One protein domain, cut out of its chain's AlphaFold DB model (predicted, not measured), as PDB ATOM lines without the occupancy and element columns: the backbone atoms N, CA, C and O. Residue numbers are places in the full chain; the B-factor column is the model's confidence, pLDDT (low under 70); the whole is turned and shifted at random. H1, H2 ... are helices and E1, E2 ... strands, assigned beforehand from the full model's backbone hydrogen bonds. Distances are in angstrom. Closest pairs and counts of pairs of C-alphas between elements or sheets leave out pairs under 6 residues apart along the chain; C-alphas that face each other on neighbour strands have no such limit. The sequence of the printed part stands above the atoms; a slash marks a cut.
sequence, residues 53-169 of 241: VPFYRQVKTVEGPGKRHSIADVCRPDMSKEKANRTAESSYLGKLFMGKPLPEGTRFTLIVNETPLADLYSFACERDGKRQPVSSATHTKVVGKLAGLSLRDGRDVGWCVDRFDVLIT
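This is residues 53 to 169 of the 241 residues of the protein "DUF4297 domain-containing protein" of Streptomyces sp. 2R (UniProt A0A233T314). A small twisted wall of three parallel strands, E1, E2 and E3, has short helices and long loops gathered over one of its faces. H2 packs on that face over E2, the helical hairpin of H4 and H5 lies toward the end where E3 begins, and the four-residue helices H1 and H3 lie toward the other end. The printed part has 117 residues with three named strands and five named helices, in the order E1 H1 H2 E2 H3 H4 H5 E3, and the sheet's order is E1 E2 E3. The class is mixed, helices and strands, although under half of the residues, 49, are in named elements. The whole is compact, with a radius of gyration of the C-alphas of 13.6 A and spans of 38 by 37 by 26 A.

In the sheet, E2, residues 107 to 112, is the inner strand, and E1, residues 53 to 60, and E3, residues 164 to 168, are the edge strands. E1 and E2 are parallel, with 20 degrees between their directions; N 58 and O 109 are 2.9 A apart and N 111 and O 58 are 2.8 A apart, within hydrogen-bond range. E2 and E3 are parallel at 29 degrees, with N 165 and O 108 within hydrogen-bond range at 2.8 A. Residues 124 to 125 form a short parallel pairing with residues 166 to 167 of E3. The sheet is only just strongly twisted, its C-alphas lying up to 4.1 A off the best plane. H2, residues 92 to 97, is on the sheet at a height over the sheet of 8.6 A. It lies over E2 and runs along the strands, at 13 degrees to E2 on the local plane; the closest C-alphas of H2 and E2 are those of Leu 96 and Phe 108, 7.0 A apart. H5, residues 157 to 162, only grazes the sheet, with its residues 158 to 162. H2 and H5 are close but not clearly touching and about perpendicular at 87 degrees, their closest C-alphas being those of Phe 97 and Cys 160, 6.6 A apart. H4, residues 136 to 145, touches H5, with the C-alphas of Val 143 and Val 157 closest at 5.9 A. These two form a helical hairpin and run opposite ways at a steep tilt of 37 degrees, only just steep. H4 is not on the sheet and is apart from H2. H3, residues 118 to 121, only grazes the sheet with its residues 120 to 121. H1, residues 71 to 74, is not on the sheet; it is close to H3 but not clearly touching, with the C-alphas of Ile 71 and Leu 120 closest at 5.2 A. Two strand-helix-strand units, each two parallel neighbour strands with helices between them along the chain, are E1, H1 H2, E2, with a right-handed crossover, and E2, H3 H4 H5, E3. In H2, H4 and H5 every O i to N i+4 pair is within hydrogen-bond range; H1 and H3 are too short for such a pair, and in each the one O i to N i+3 pair is not within range.

E1 begins at C-alpha 53, (114.480, 136.493, 145.003), and is 22.8 A long. E2 measures 16.1 A and E3 13.1 A, and E3 ends at C-alpha 168, (123.879, 116.683, 145.462). H4, the longest helix, begins at C-alpha 136, (102.104, 114.253, 140.899), and is 14.2 A long. H2 measures 8.7 A, H5 8.8 A, H1 5.4 A and H3 4.8 A.

The two C-alphas farthest apart are those of Pro 65 and Gly 154, at 40.9 A. The printed part has no cut. The links H1 to H2, H3 to H4 and H4 to H5 are long; the C-alphas of residues 75 to 91 lie 7 to 22 A from the mean of the C-alphas. The mean pLDDT of the printed part is 91.0, and residues 63 to 65 are under 70.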
ATOM      1  N   VAL A  53     115.032 137.853 144.929       95.19
ATOM      2  CA  VAL A  53     114.480 136.493 145.003       95.19
ATOM      3  C   VAL A  53     115.325 135.620 145.938       95.19
ATOM      4  O   VAL A  53     116.498 135.387 145.625       95.19
ATOM      5  N   PRO A  54     114.753 135.082 147.036       95.56
ATOM      6  CA  PRO A  54     115.508 134.301 148.004       95.56
ATOM      7  C   PRO A  54     115.596 132.816 147.646       95.56
ATOM      8  O   PRO A  54     114.613 132.174 147.261       95.56
ATOM      9  N   PHE A  55     116.786 132.263 147.855       96.19
ATOM     10  CA  PHE A  55     117.110 130.846 147.779       96.19
ATOM     11  C   PHE A  55     117.522 130.388 149.175       96.19
ATOM     12  O   PHE A  55     118.652 130.609 149.608       96.19
ATOM     13  N   TYR A  56     116.589 129.757 149.884       96.75
ATOM     14  CA  TYR A  56     116.821 129.206 151.214       96.75
ATOM     15  C   TYR A  56     117.472 127.836 151.085       96.75
ATOM     16  O   TYR A  56     116.879 126.912 150.518       96.75
ATOM     17  N   ARG A  57     118.693 127.699 151.590       95.75
ATOM     18  CA  ARG A  57     119.525 126.516 151.393       95.75
ATOM     19  C   ARG A  57     119.843 125.905 152.750       95.75
ATOM     20  O   ARG A  57     120.297 126.585 153.664       95.75
ATOM     21  N   GLN A  58     119.587 124.612 152.874       94.62
ATOM     22  CA  GLN A  58     119.842 123.850 154.086       94.62
ATOM     23  C   GLN A  58     120.809 122.717 153.764       94.62
ATOM     24  O   GLN A  58     120.559 121.927 152.858       94.62
ATOM     25  N   VAL A  59     121.903 122.622 154.508       93.31
ATOM     26  CA  VAL A  59     122.944 121.613 154.335       93.31
ATOM     27  C   VAL A  59     122.680 120.461 155.298       93.31
ATOM     28  O   VAL A  59     122.477 120.655 156.499       93.31
ATOM     29  N   LYS A  60     122.649 119.230 154.787       91.50
ATOM     30  CA  LYS A  60     122.491 118.026 155.607       91.50
ATOM     31  C   LYS A  60     123.505 116.979 155.194       91.50
ATOM     32  O   LYS A  60     123.501 116.500 154.066       91.50
ATOM     33  N   THR A  61     124.358 116.624 156.146       87.50
ATOM     34  CA  THR A  61     125.401 115.625 155.957       87.50
ATOM     35  C   THR A  61     125.002 114.291 156.565       87.50
ATOM     36  O   THR A  61     124.319 114.213 157.591       87.50
ATOM     37  N   VAL A  62     125.457 113.217 155.933       83.12
ATOM     38  CA  VAL A  62     125.372 111.864 156.466       83.12
ATOM     39  C   VAL A  62     126.767 111.358 156.791       83.12
ATOM     40  O   VAL A  62     127.638 111.285 155.928       83.12
ATOM     41  N   GLU A  63     126.947 110.924 158.036       68.62
ATOM     42  CA  GLU A  63     128.143 110.212 158.474       68.62
ATOM     43  C   GLU A  63     127.856 108.706 158.613       68.62
ATOM     44  O   GLU A  63     126.936 108.274 159.329       68.62
ATOM     45  N   GLY A  64     128.678 107.901 157.936       62.69
ATOM     46  CA  GLY A  64     128.702 106.441 158.035       62.69
ATOM     47  C   GLY A  64     128.044 105.689 156.865       62.69
ATOM     48  O   GLY A  64     127.173 106.217 156.173       62.69
ATOM     49  N   PRO A  65     128.450 104.426 156.630       64.06
ATOM     50  CA  PRO A  65     127.994 103.640 155.489       64.06
ATOM     51  C   PRO A  65     126.502 103.281 155.580       64.06
ATOM     52  O   PRO A  65     125.974 102.982 156.649       64.06
ATOM     53  N   GLY A  66     125.826 103.266 154.427       71.69
ATOM     54  CA  GLY A  66     124.464 102.734 154.272       71.69
ATOM     55  C   GLY A  66     123.319 103.689 154.628       71.69
ATOM     56  O   GLY A  66     122.161 103.357 154.373       71.69
ATOM     57  N   LYS A  67     123.611 104.879 155.159       82.19
ATOM     58  CA  LYS A  67     122.610 105.928 155.381       82.19
ATOM     59  C   LYS A  67     122.483 106.796 154.130       82.19
ATOM     60  O   LYS A  67     123.485 107.210 153.559       82.19
ATOM     61  N   ARG A  68     121.251 107.036 153.688       89.69
ATOM     62  CA  ARG A  68     120.921 107.888 152.537       89.69
ATOM     63  C   ARG A  68     119.620 108.602 152.832       89.69
ATOM     64  O   ARG A  68     118.687 107.945 153.297       89.69
ATOM     65  N   HIS A  69     119.540 109.897 152.546       92.75
ATOM     66  CA  HIS A  69     118.281 110.608 152.702       92.75
ATOM     67  C   HIS A  69     117.227 110.099 151.710       92.75
ATOM     68  O   HIS A  69     117.505 109.802 150.546       92.75
ATOM     69  N   SER A  70     115.990 110.019 152.184       95.19
ATOM     70  CA  SER A  70     114.792 109.741 151.395       95.19
ATOM     71  C   SER A  70     113.718 110.778 151.696       95.19
ATOM     72  O   SER A  70     113.813 111.508 152.685       95.19
ATOM     73  N   ILE A  71     112.631 110.789 150.917       96.88
ATOM     74  CA  ILE A  71     111.465 111.634 151.232       96.88
ATOM     75  C   ILE A  71     110.947 111.344 152.649       96.88
ATOM     76  O   ILE A  71     110.531 112.250 153.372       96.88
ATOM     77  N   ALA A  72     110.958 110.074 153.061       95.56
ATOM     78  CA  ALA A  72     110.481 109.685 154.380       95.56
ATOM     79  C   ALA A  72     111.379 110.196 155.512       95.56
ATOM     80  O   ALA A  72     110.868 110.386 156.613       95.56
ATOM     81  N   ASP A  73     112.674 110.394 155.262       94.00
ATOM     82  CA  ASP A  73     113.618 110.905 156.257       94.00
ATOM     83  C   ASP A  73     113.535 112.427 156.362       94.00
ATOM     84  O   ASP A  73     113.374 112.945 157.463       94.00
ATOM     85  N   VAL A  74     113.535 113.144 155.234       96.00
ATOM     86  CA  VAL A  74     113.516 114.621 155.231       96.00
ATOM     87  C   VAL A  74     112.179 115.210 155.702       96.00
ATOM     88  O   VAL A  74     112.139 116.335 156.195       96.00
ATOM     89  N   CYS A  75     111.089 114.439 155.603       97.12
ATOM     90  CA  CYS A  75     109.783 114.797 156.173       97.12
ATOM     91  C   CYS A  75     109.584 114.272 157.604       97.12
ATOM     92  O   CYS A  75     108.531 114.503 158.197       97.12
ATOM     93  N   ARG A  76     110.528 113.497 158.158       95.56
ATOM     94  CA  ARG A  76     110.366 112.914 159.494       95.56
ATOM     95  C   ARG A  76     110.538 114.003 160.554       95.56
ATOM     96  O   ARG A  76     111.546 114.707 160.508       95.56
ATOM     97  N   PRO A  77     109.622 114.116 161.531       94.31
ATOM     98  CA  PRO A  77     109.824 114.982 162.685       94.31
ATOM     99  C   PRO A  77     111.141 114.693 163.405       94.31
ATOM    100  O   PRO A  77     111.605 113.549 163.450       94.31
ATOM    101  N   ASP A  78     111.718 115.720 164.020       91.75
ATOM    102  CA  ASP A  78     112.953 115.579 164.784       91.75
ATOM    103  C   ASP A  78     112.695 114.779 166.068       91.75
ATOM    104  O   ASP A  78     112.173 115.282 167.065       91.75
ATOM    105  N   MET A  79     113.077 113.502 166.044       89.31
ATOM    106  CA  MET A  79     112.843 112.568 167.146       89.31
ATOM    107  C   MET A  79     113.664 112.890 168.401       89.31
ATOM    108  O   MET A  79     113.364 112.344 169.466       89.31
ATOM    109  N   SER A  80     114.666 113.775 168.301       88.38
ATOM    110  CA  SER A  80     115.416 114.265 169.462       88.38
ATOM    111  C   SER A  80     114.625 115.281 170.291       88.38
ATOM    112  O   SER A  80     114.922 115.470 171.469       88.38
ATOM    113  N   LYS A  81     113.587 115.900 169.711       87.19
ATOM    114  CA  LYS A  81     112.700 116.826 170.418       87.19
ATOM    115  C   LYS A  81     111.738 116.074 171.342       87.19
ATOM    116  O   LYS A  81     111.436 114.887 171.155       87.19
ATOM    117  N   GLU A  82     111.228 116.786 172.343       89.06
ATOM    118  CA  GLU A  82     110.153 116.300 173.209       89.06
ATOM    119  C   GLU A  82     108.914 115.920 172.397       89.06
ATOM    120  O   GLU A  82     108.648 116.506 171.350       89.06
ATOM    121  N   LYS A  83     108.125 114.957 172.887       89.56
ATOM    122  CA  LYS A  83     106.989 114.385 172.146       89.56
ATOM    123  C   LYS A  83     106.003 115.443 171.630       89.56
ATOM    124  O   LYS A  83     105.528 115.301 170.509       89.56
ATOM    125  N   ALA A  84     105.736 116.491 172.411       88.81
ATOM    126  CA  ALA A  84     104.852 117.592 172.020       88.81
ATOM    127  C   ALA A  84     105.378 118.401 170.814       88.81
ATOM    128  O   ALA A  84     104.587 118.955 170.063       88.81
ATOM    129  N   ASN A  85     106.695 118.403 170.593       86.88
ATOM    130  CA  ASN A  85     107.386 119.149 169.538       86.88
ATOM    131  C   ASN A  85     107.844 118.248 168.366       86.88
ATOM    132  O   ASN A  85     108.589 118.677 167.479       86.88
ATOM    133  N   ARG A  86     107.415 116.976 168.336       91.31
ATOM    134  CA  ARG A  86     107.659 116.036 167.224       91.31
ATOM    135  C   ARG A  86     106.607 116.205 166.128       91.31
ATOM    136  O   ARG A  86     105.837 115.291 165.843       91.31
ATOM    137  N   THR A  87     106.571 117.388 165.537       91.69
ATOM    138  CA  THR A  87     105.617 117.781 164.494       91.69
ATOM    139  C   THR A  87     106.282 117.823 163.115       91.69
ATOM    140  O   THR A  87     107.506 117.752 162.999       91.69
ATOM    141  N   ALA A  88     105.486 117.958 162.049       92.88
ATOM    142  CA  ALA A  88     106.017 118.169 160.698       92.88
ATOM    143  C   ALA A  88     106.960 119.383 160.643       92.88
ATOM    144  O   ALA A  88     107.958 119.353 159.929       92.88
ATOM    145  N   GLU A  89     106.693 120.400 161.463       92.50
ATOM    146  CA  GLU A  89     107.491 121.620 161.612       92.50
ATOM    147  C   GLU A  89     108.937 121.353 162.030       92.50
ATOM    148  O   GLU A  89     109.838 122.078 161.621       92.50
ATOM    149  N   SER A  90     109.183 120.306 162.825       92.38
ATOM    150  CA  SER A  90     110.532 119.991 163.295       92.38
ATOM    151  C   SER A  90     111.342 119.134 162.316       92.38
ATOM    152  O   SER A  90     112.546 118.963 162.533       92.38
ATOM    153  N   SER A  91     110.722 118.640 161.237       94.94
ATOM    154  CA  SER A  91     111.409 117.938 160.140       94.94
ATOM    155  C   SER A  91     112.336 118.864 159.341       94.94
ATOM    156  O   SER A  91     112.299 120.083 159.508       94.94
ATOM    157  N   TYR A  92     113.174 118.303 158.462       94.88
ATOM    158  CA  TYR A  92     114.071 119.110 157.622       94.88
ATOM    159  C   TYR A  92     113.276 120.017 156.685       94.88
ATOM    160  O   TYR A  92     113.467 121.230 156.703       94.88
ATOM    161  N   LEU A  93     112.313 119.452 155.948       96.12
ATOM    162  CA  LEU A  93     111.464 120.246 155.058       96.12
ATOM    163  C   LEU A  93     110.527 121.186 155.820       96.12
ATOM    164  O   LEU A  93     110.277 122.293 155.359       96.12
ATOM    165  N   GLY A  94     110.047 120.783 157.000       95.00
ATOM    166  CA  GLY A  94     109.257 121.662 157.863       95.00
ATOM    167  C   GLY A  94     110.015 122.931 158.235       95.00
ATOM    168  O   GLY A  94     109.516 124.029 158.007       95.00
ATOM    169  N   LYS A  95     111.250 122.787 158.726       93.62
ATOM    170  CA  LYS A  95     112.132 123.925 159.024       93.62
ATOM    171  C   LYS A  95     112.415 124.742 157.761       93.62
ATOM    172  O   LYS A  95     112.174 125.944 157.753       93.62
ATOM    173  N   LEU A  96     112.781 124.065 156.670       94.94
ATOM    174  CA  LEU A  96     113.119 124.702 155.398       94.94
ATOM    175  C   LEU A  96     111.961 125.504 154.780       94.94
ATOM    176  O   LEU A  96     112.217 126.472 154.072       94.94
ATOM    177  N   PHE A  97     110.700 125.158 155.028       94.56
ATOM    178  CA  PHE A  97     109.558 125.878 154.449       94.56
ATOM    179  C   PHE A  97     108.990 126.976 155.351       94.56
ATOM    180  O   PHE A  97     108.292 127.862 154.861       94.56
ATOM    181  N   MET A  98     109.267 126.946 156.655       91.81
ATOM    182  CA  MET A  98     108.592 127.811 157.622       91.81
ATOM    183  C   MET A  98     109.434 128.989 158.116       91.81
ATOM    184  O   MET A  98     110.643 129.052 157.944       91.81
ATOM    185  N   GLY A  99     108.769 129.946 158.775       87.75
ATOM    186  CA  GLY A  99     109.426 131.008 159.549       87.75
ATOM    187  C   GLY A  99     110.027 132.156 158.734       87.75
ATOM    188  O   GLY A  99     110.456 133.144 159.326       87.75
ATOM    189  N   LYS A 100     109.989 132.073 157.403       90.19
ATOM    190  CA  LYS A 100     110.626 133.017 156.475       90.19
ATOM    191  C   LYS A 100     109.631 133.644 155.482       90.19
ATOM    192  O   LYS A 100     108.547 133.086 155.302       90.19
ATOM    193  N   PRO A 101     109.953 134.808 154.888       91.31
ATOM    194  CA  PRO A 101     109.157 135.406 153.814       91.31
ATOM    195  C   PRO A 101     109.101 134.509 152.574       91.31
ATOM    196  O   PRO A 101     110.106 133.905 152.212       91.31
ATOM    197  N   LEU A 102     107.947 134.451 151.901       93.75
ATOM    198  CA  LEU A 102     107.745 133.613 150.709       93.75
ATOM    199  C   LEU A 102     107.314 134.441 149.476       93.75
ATOM    200  O   LEU A 102     106.207 134.234 148.952       93.75
ATOM    201  N   PRO A 103     108.142 135.404 149.010       93.81
ATOM    202  CA  PRO A 103     107.850 136.147 147.789       93.81
ATOM    203  C   PRO A 103     107.748 135.222 146.568       93.81
ATOM    204  O   PRO A 103     108.166 134.063 146.565       93.81
ATOM    205  N   GLU A 104     107.154 135.731 145.492       92.00
ATOM    206  CA  GLU A 104     107.103 134.965 144.250       92.00
ATOM    207  C   GLU A 104     108.523 134.698 143.725       92.00
ATOM    208  O   GLU A 104     109.386 135.572 143.755       92.00
ATOM    209  N   GLY A 105     108.769 133.472 143.263       92.19
ATOM    210  CA  GLY A 105     110.091 133.035 142.810       92.19
ATOM    211  C   GLY A 105     111.000 132.420 143.880       92.19
ATOM    212  O   GLY A 105     112.024 131.860 143.489       92.19
ATOM    213  N   THR A 106     110.641 132.453 145.176       94.88
ATOM    214  CA  THR A 106     111.421 131.792 146.245       94.88
ATOM    215  C   THR A 106     111.767 130.355 145.884       94.88
ATOM    216  O   THR A 106     110.943 129.614 145.343       94.88
ATOM    217  N   ARG A 107     112.977 129.943 146.244       95.38
ATOM    218  CA  ARG A 107     113.463 128.581 146.052       95.38
ATOM    219  C   ARG A 107     113.972 127.991 147.357       95.38
ATOM    220  O   ARG A 107     114.508 128.698 148.207       95.38
ATOM    221  N   PHE A 108     113.807 126.683 147.486       96.19
ATOM    222  CA  PHE A 108     114.302 125.897 148.605       96.19
ATOM    223  C   PHE A 108     115.274 124.853 148.080       96.19
ATOM    224  O   PHE A 108     114.954 124.137 147.129       96.19
ATOM    225  N   THR A 109     116.434 124.735 148.712       96.69
ATOM    226  CA  THR A 109     117.445 123.754 148.320       96.69
ATOM    227  C   THR A 109     117.893 122.967 149.537       96.69
ATOM    228  O   THR A 109     118.379 123.537 150.510       96.69
ATOM    229  N   LEU A 110     117.765 121.646 149.476       96.50
ATOM    230  CA  LEU A 110     118.439 120.750 150.405       96.50
ATOM    231  C   LEU A 110     119.759 120.307 149.775       96.50
ATOM    232  O   LEU A 110     119.760 119.650 148.737       96.50
ATOM    233  N   ILE A 111     120.873 120.666 150.396       95.19
ATOM    234  CA  ILE A 111     122.212 120.289 149.955       95.19
ATOM    235  C   ILE A 111     122.635 119.041 150.723       95.19
ATOM    236  O   ILE A 111     122.627 119.044 151.956       95.19
ATOM    237  N   VAL A 112     122.997 117.984 150.001       92.88
ATOM    238  CA  VAL A 112     123.395 116.692 150.578       92.88
ATOM    239  C   VAL A 112     124.775 116.267 150.083       92.88
ATOM    240  O   VAL A 112     125.147 116.582 148.951       92.88
ATOM    241  N   ASN A 113     125.521 115.548 150.926       90.50
ATOM    242  CA  ASN A 113     126.872 115.057 150.621       90.50
ATOM    243  C   ASN A 113     126.887 113.587 150.172       90.50
ATOM    244  O   ASN A 113     127.936 112.965 150.028       90.50
ATOM    245  N   GLU A 114     125.724 112.981 149.981       89.06
ATOM    246  CA  GLU A 114     125.602 111.604 149.539       89.06
ATOM    247  C   GLU A 114     124.621 111.471 148.379       89.06
ATOM    248  O   GLU A 114     123.813 112.352 148.101       89.06
ATOM    249  N   THR A 115     124.656 110.327 147.696       89.62
ATOM    250  CA  THR A 115     123.602 109.989 146.738       89.62
ATOM    251  C   THR A 115     122.340 109.568 147.506       89.62
ATOM    252  O   THR A 115     122.363 108.507 148.145       89.62
ATOM    253  N   PRO A 116     121.238 110.342 147.448       92.06
ATOM    254  CA  PRO A 116     120.016 110.017 148.173       92.06
ATOM    255  C   PRO A 116     119.302 108.798 147.563       92.06
ATOM    256  O   PRO A 116     119.682 108.278 146.510       92.06
ATOM    257  N   LEU A 117     118.242 108.318 148.219       93.12
ATOM    258  CA  LEU A 117     117.364 107.306 147.627       93.12
ATOM    259  C   LEU A 117     116.622 107.865 146.406       93.12
ATOM    260  O   LEU A 117     116.377 109.065 146.303       93.12
ATOM    261  N   ALA A 118     116.226 106.969 145.495       91.19
ATOM    262  CA  ALA A 118     115.624 107.319 144.206       91.19
ATOM    263  C   ALA A 118     114.399 108.245 144.319       91.19
ATOM    264  O   ALA A 118     114.159 109.061 143.433       91.19
ATOM    265  N   ASP A 119     113.628 108.140 145.406       93.38
ATOM    266  CA  ASP A 119     112.458 108.990 145.599       93.38
ATOM    267  C   ASP A 119     112.845 110.450 145.868       93.38
ATOM    268  O   ASP A 119     112.295 111.346 145.234       93.38
ATOM    269  N   LEU A 120     113.836 110.702 146.721       94.69
ATOM    270  CA  LEU A 120     114.372 112.044 146.943       94.69
ATOM    271  C   LEU A 120     115.215 112.528 145.754       94.69
ATOM    272  O   LEU A 120     115.158 113.704 145.417       94.69
ATOM    273  N   TYR A 121     115.911 111.623 145.056       92.06
ATOM    274  CA  TYR A 121     116.666 111.940 143.837       92.06
ATOM    275  C   TYR A 121     115.784 112.525 142.719       92.06
ATOM    276  O   TYR A 121     116.275 113.248 141.861       92.06
ATOM    277  N   SER A 122     114.464 112.300 142.740       92.50
ATOM    278  CA  SER A 122     113.539 112.968 141.806       92.50
ATOM    279  C   SER A 122     113.521 114.503 141.932       92.50
ATOM    280  O   SER A 122     113.098 115.199 141.005       92.50
ATOM    281  N   PHE A 123     114.017 115.029 143.056       95.50
ATOM    282  CA  PHE A 123     114.226 116.452 143.302       95.50
ATOM    283  C   PHE A 123     115.651 116.926 142.973       95.50
ATOM    284  O   PHE A 123     115.946 118.094 143.196       95.50
ATOM    285  N   ALA A 124     116.529 116.070 142.440       94.06
ATOM    286  CA  ALA A 124     117.913 116.439 142.156       94.06
ATOM    287  C   ALA A 124     118.016 117.540 141.086       94.06
ATOM    288  O   ALA A 124     117.339 117.474 140.056       94.06
ATOM    289  N   CYS A 125     118.876 118.531 141.315       93.19
ATOM    290  CA  CYS A 125     119.239 119.550 140.335       93.19
ATOM    291  C   CYS A 125     120.760 119.735 140.271       93.19
ATOM    292  O   CYS A 125     121.479 119.428 141.221       93.19
ATOM    293  N   GLU A 126     121.230 120.276 139.148       88.88
ATOM    294  CA  GLU A 126     122.585 120.820 139.045       88.88
ATOM    295  C   GLU A 126     122.663 122.170 139.770       88.88
ATOM    296  O   GLU A 126     121.642 122.840 139.947       88.88
ATOM    297  N   ARG A 127     123.873 122.589 140.155       82.94
ATOM    298  CA  ARG A 127     124.118 123.815 140.936       82.94
ATOM    299  C   ARG A 127     123.534 125.083 140.292       82.94
ATOM    300  O   ARG A 127     122.920 125.880 140.996       82.94
ATOM    301  N   ASP A 128     123.594 125.169 138.962       73.88
ATOM    302  CA  ASP A 128     123.031 126.270 138.156       73.88
ATOM    303  C   ASP A 128     121.815 125.842 137.319       73.88
ATOM    304  O   ASP A 128     121.292 126.586 136.482       73.88
ATOM    305  N   GLY A 129     121.365 124.605 137.518       74.62
ATOM    306  CA  GLY A 129     120.335 123.978 136.713       74.62
ATOM    307  C   GLY A 129     118.926 124.331 137.166       74.62
ATOM    308  O   GLY A 129     118.646 124.576 138.338       74.62
ATOM    309  N   LYS A 130     117.987 124.266 136.221       76.62
ATOM    310  CA  LYS A 130     116.567 124.114 136.547       76.62
ATOM    311  C   LYS A 130     116.215 122.638 136.507       76.62
ATOM    312  O   LYS A 130     116.550 121.940 135.551       76.62
ATOM    313  N   ARG A 131     115.490 122.175 137.517       87.69
ATOM    314  CA  ARG A 131     114.929 120.829 137.529       87.69
ATOM    315  C   ARG A 131     113.615 120.773 136.753       87.69
ATOM    316  O   ARG A 131     112.868 121.748 136.697       87.69
ATOM    317  N   GLN A 132     113.313 119.605 136.196       84.50
ATOM    318  CA  GLN A 132     111.980 119.297 135.675       84.50
ATOM    319  C   GLN A 132     110.957 119.162 136.817       84.50
ATOM    320  O   GLN A 132     111.338 118.815 137.932       84.50
ATOM    321  N   PRO A 133     109.653 119.375 136.585       88.62
ATOM    322  CA  PRO A 133     108.632 119.117 137.601       88.62
ATOM    323  C   PRO A 133     108.703 117.686 138.162       88.62
ATOM    324  O   PRO A 133     109.031 116.743 137.441       88.62
ATOM    325  N   VAL A 134     108.409 117.505 139.455       92.94
ATOM    326  CA  VAL A 134     108.252 116.152 140.023       92.94
ATOM    327  C   VAL A 134     106.932 115.531 139.570       92.94
ATOM    328  O   VAL A 134     105.980 116.233 139.235       92.94
ATOM    329  N   SER A 135     106.843 114.201 139.612       94.19
ATOM    330  CA  SER A 135     105.571 113.510 139.379       94.19
ATOM    331  C   SER A 135     104.505 113.921 140.408       94.19
ATOM    332  O   SER A 135     104.813 114.125 141.588       94.19
ATOM    333  N   SER A 136     103.233 113.949 140.001       95.44
ATOM    334  CA  SER A 136     102.104 114.253 140.899       95.44
ATOM    335  C   SER A 136     102.001 113.283 142.085       95.44
ATOM    336  O   SER A 136     101.551 113.667 143.165       95.44
ATOM    337  N   ALA A 137     102.456 112.036 141.911       95.38
ATOM    338  CA  ALA A 137     102.509 111.042 142.980       95.38
ATOM    339  C   ALA A 137     103.563 111.406 144.040       95.38
ATOM    340  O   ALA A 137     103.283 111.352 145.239       95.38
ATOM    341  N   THR A 138     104.759 111.819 143.607       95.69
ATOM    342  CA  THR A 138     105.817 112.309 144.503       95.69
ATOM    343  C   THR A 138     105.365 113.566 145.239       95.69
ATOM    344  O   THR A 138     105.523 113.646 146.456       95.69
ATOM    345  N   HIS A 139     104.763 114.513 144.516       96.62
ATOM    346  CA  HIS A 139     104.242 115.759 145.078       96.62
ATOM    347  C   HIS A 139     103.230 115.496 146.200       96.62
ATOM    348  O   HIS A 139     103.482 115.839 147.356       96.62
ATOM    349  N   THR A 140     102.163 114.752 145.894       96.56
ATOM    350  CA  THR A 140     101.120 114.378 146.866       96.56
ATOM    351  C   THR A 140     101.699 113.640 148.076       96.56
ATOM    352  O   THR A 140     101.284 113.878 149.210       96.56
ATOM    353  N   LYS A 141     102.694 112.763 147.867       96.00
ATOM    354  CA  LYS A 141     103.369 112.036 148.954       96.00
ATOM    355  C   LYS A 141     104.074 112.984 149.928       96.00
ATOM    356  O   LYS A 141     103.990 112.755 151.134       96.00
ATOM    357  N   VAL A 142     104.779 114.006 149.437       96.88
ATOM    358  CA  VAL A 142     105.461 114.990 150.298       96.88
ATOM    359  C   VAL A 142     104.438 115.864 151.019       96.88
ATOM    360  O   VAL A 142     104.495 115.967 152.243       96.88
ATOM    361  N   VAL A 143     103.456 116.409 150.292       97.12
ATOM    362  CA  VAL A 143     102.386 117.243 150.870       97.12
ATOM    363  C   VAL A 143     101.645 116.499 151.982       97.12
ATOM    364  O   VAL A 143     101.478 117.032 153.074       97.12
ATOM    365  N   GLY A 144     101.274 115.234 151.755       96.50
ATOM    366  CA  GLY A 144     100.600 114.414 152.765       96.50
ATOM    367  C   GLY A 144     101.464 114.122 153.997       96.50
ATOM    368  O   GLY A 144     100.950 114.080 155.111       96.50
ATOM    369  N   LYS A 145     102.783 113.951 153.832       96.19
ATOM    370  CA  LYS A 145     103.717 113.755 154.959       96.19
ATOM    371  C   LYS A 145     103.924 115.011 155.797       96.19
ATOM    372  O   LYS A 145     104.240 114.897 156.977       96.19
ATOM    373  N   LEU A 146     103.759 116.176 155.185       95.75
ATOM    374  CA  LEU A 146     103.890 117.484 155.815       95.75
ATOM    375  C   LEU A 146     102.521 118.110 156.136       95.75
ATOM    376  O   LEU A 146     102.414 119.319 156.339       95.75
ATOM    377  N   ALA A 147     101.466 117.293 156.187       90.56
ATOM    378  CA  ALA A 147     100.131 117.750 156.537       90.56
ATOM    379  C   ALA A 147     100.132 118.428 157.918       90.56
ATOM    380  O   ALA A 147     100.719 117.923 158.878       90.56
ATOM    381  N   GLY A 148      99.461 119.577 158.008       85.44
ATOM    382  CA  GLY A 148      99.396 120.387 159.225       85.44
ATOM    383  C   GLY A 148     100.483 121.459 159.347       85.44
ATOM    384  O   GLY A 148     100.419 122.236 160.295       85.44
ATOM    385  N   LEU A 149     101.435 121.553 158.407       91.31
ATOM    386  CA  LEU A 149     102.299 122.735 158.312       91.31
ATOM    387  C   LEU A 149     101.465 123.974 157.972       91.31
ATOM    388  O   LEU A 149     100.728 123.984 156.986       91.31
ATOM    389  N   SER A 150     101.636 125.028 158.766       86.19
ATOM    390  CA  SER A 150     101.062 126.343 158.502       86.19
ATOM    391  C   SER A 150     102.152 127.268 157.973       86.19
ATOM    392  O   SER A 150     103.110 127.584 158.681       86.19
ATOM    393  N   LEU A 151     102.037 127.674 156.710       87.75
ATOM    394  CA  LEU A 151     103.003 128.569 156.079       87.75
ATOM    395  C   LEU A 151     102.567 130.030 156.212       87.75
ATOM    396  O   LEU A 151     101.390 130.345 156.397       87.75
ATOM    397  N   ARG A 152     103.539 130.939 156.101       77.25
ATOM    398  CA  ARG A 152     103.260 132.377 156.028       77.25
ATOM    399  C   ARG A 152     102.629 132.746 154.684       77.25
ATOM    400  O   ARG A 152     102.697 131.998 153.711       77.25
ATOM    401  N   ASP A 153     102.015 133.925 154.658       76.62
ATOM    402  CA  ASP A 153     101.590 134.622 153.437       76.62
ATOM    403  C   ASP A 153     100.578 133.854 152.559       76.62
ATOM    404  O   ASP A 153     100.438 134.122 151.369       76.62
ATOM    405  N   GLY A 154      99.844 132.897 153.146       78.75
ATOM    406  CA  GLY A 154      98.770 132.153 152.475       78.75
ATOM    407  C   GLY A 154      99.238 131.104 151.460       78.75
ATOM    408  O   GLY A 154      98.408 130.562 150.732       78.75
ATOM    409  N   ARG A 155     100.544 130.811 151.394       91.00
ATOM    410  CA  ARG A 155     101.083 129.725 150.560       91.00
ATOM    411  C   ARG A 155     100.732 128.364 151.160       91.00
ATOM    412  O   ARG A 155     100.589 128.230 152.373       91.00
ATOM    413  N   ASP A 156     100.631 127.343 150.315       93.25
ATOM    414  CA  ASP A 156     100.478 125.957 150.757       93.25
ATOM    415  C   ASP A 156     101.784 125.163 150.606       93.25
ATOM    416  O   ASP A 156     102.746 125.593 149.967       93.25
ATOM    417  N   VAL A 157     101.830 123.982 151.225       95.31
ATOM    418  CA  VAL A 157     103.006 123.101 151.163       95.31
ATOM    419  C   VAL A 157     103.312 122.667 149.730       95.31
ATOM    420  O   VAL A 157     104.479 122.513 149.381       95.31
ATOM    421  N   GLY A 158     102.291 122.493 148.887       95.81
ATOM    422  CA  GLY A 158     102.466 122.116 147.486       95.81
ATOM    423  C   GLY A 158     103.284 123.149 146.715       95.81
ATOM    424  O   GLY A 158     104.211 122.776 145.997       95.81
ATOM    425  N   TRP A 159     103.024 124.436 146.952       95.31
ATOM    426  CA  TRP A 159     103.779 125.545 146.373       95.31
ATOM    427  C   TRP A 159     105.272 125.480 146.723       95.31
ATOM    428  O   TRP A 159     106.115 125.724 145.855       95.31
ATOM    429  N   CYS A 160     105.601 125.114 147.969       95.69
ATOM    430  CA  CYS A 160     106.984 124.907 148.403       95.69
ATOM    431  C   CYS A 160     107.612 123.670 147.756       95.69
ATOM    432  O   CYS A 160     108.765 123.726 147.336       95.69
ATOM    433  N   VAL A 161     106.862 122.569 147.629       96.31
ATOM    434  CA  VAL A 161     107.334 121.327 146.992       96.31
ATOM    435  C   VAL A 161     107.670 121.542 145.514       96.31
ATOM    436  O   VAL A 161     108.682 121.027 145.039       96.31
ATOM    437  N   ASP A 162     106.895 122.356 144.796       95.31
ATOM    438  CA  ASP A 162     107.193 122.722 143.401       95.31
ATOM    439  C   ASP A 162     108.479 123.558 143.263       95.31
ATOM    440  O   ASP A 162     109.114 123.589 142.207       95.31
ATOM    441  N   ARG A 163     108.883 124.221 144.353       95.06
ATOM    442  CA  ARG A 163     110.070 125.081 144.473       95.06
ATOM    443  C   ARG A 163     111.179 124.447 145.312       95.06
ATOM    444  O   ARG A 163     112.123 125.136 145.704       95.06
ATOM    445  N   PHE A 164     111.084 123.145 145.560       96.38
ATOM    446  CA  PHE A 164     112.081 122.377 146.283       96.38
ATOM    447  C   PHE A 164     113.039 121.669 145.317       96.38
ATOM    448  O   PHE A 164     112.612 120.961 144.401       96.38
ATOM    449  N   ASP A 165     114.336 121.866 145.547       96.50
ATOM    450  CA  ASP A 165     115.426 121.155 144.886       96.50
ATOM    451  C   ASP A 165     116.302 120.423 145.904       96.50
ATOM    452  O   ASP A 165     116.435 120.824 147.062       96.50
ATOM    453  N   VAL A 166     116.961 119.377 145.426       96.00
ATOM    454  CA  VAL A 166     118.034 118.676 146.118       96.00
ATOM    455  C   VAL A 166     119.313 118.890 145.323       96.00
ATOM    456  O   VAL A 166     119.435 118.422 144.194       96.00
ATOM    457  N   LEU A 167     120.277 119.588 145.912       94.81
ATOM    458  CA  LEU A 167     121.600 119.735 145.325       94.81
ATOM    459  C   LEU A 167     122.509 118.657 145.908       94.81
ATOM    460  O   LEU A 167     122.827 118.668 147.098       94.81
ATOM    461  N   ILE A 168     122.930 117.723 145.066       90.56
ATOM    462  CA  ILE A 168     123.879 116.683 145.462       90.56
ATOM    463  C   ILE A 168     125.270 117.253 145.233       90.56
ATOM    464  O   ILE A 168     125.687 117.446 144.094       90.56
ATOM    465  N   THR A 169     125.959 117.568 146.321       81.00
ATOM    466  CA  THR A 169     127.311 118.128 146.270       81.00
ATOM    467  C   THR A 169     128.344 117.013 146.456       81.00
ATOM    468  O   THR A 169     128.008 115.849 146.697       81.00
TER     469      THR A 169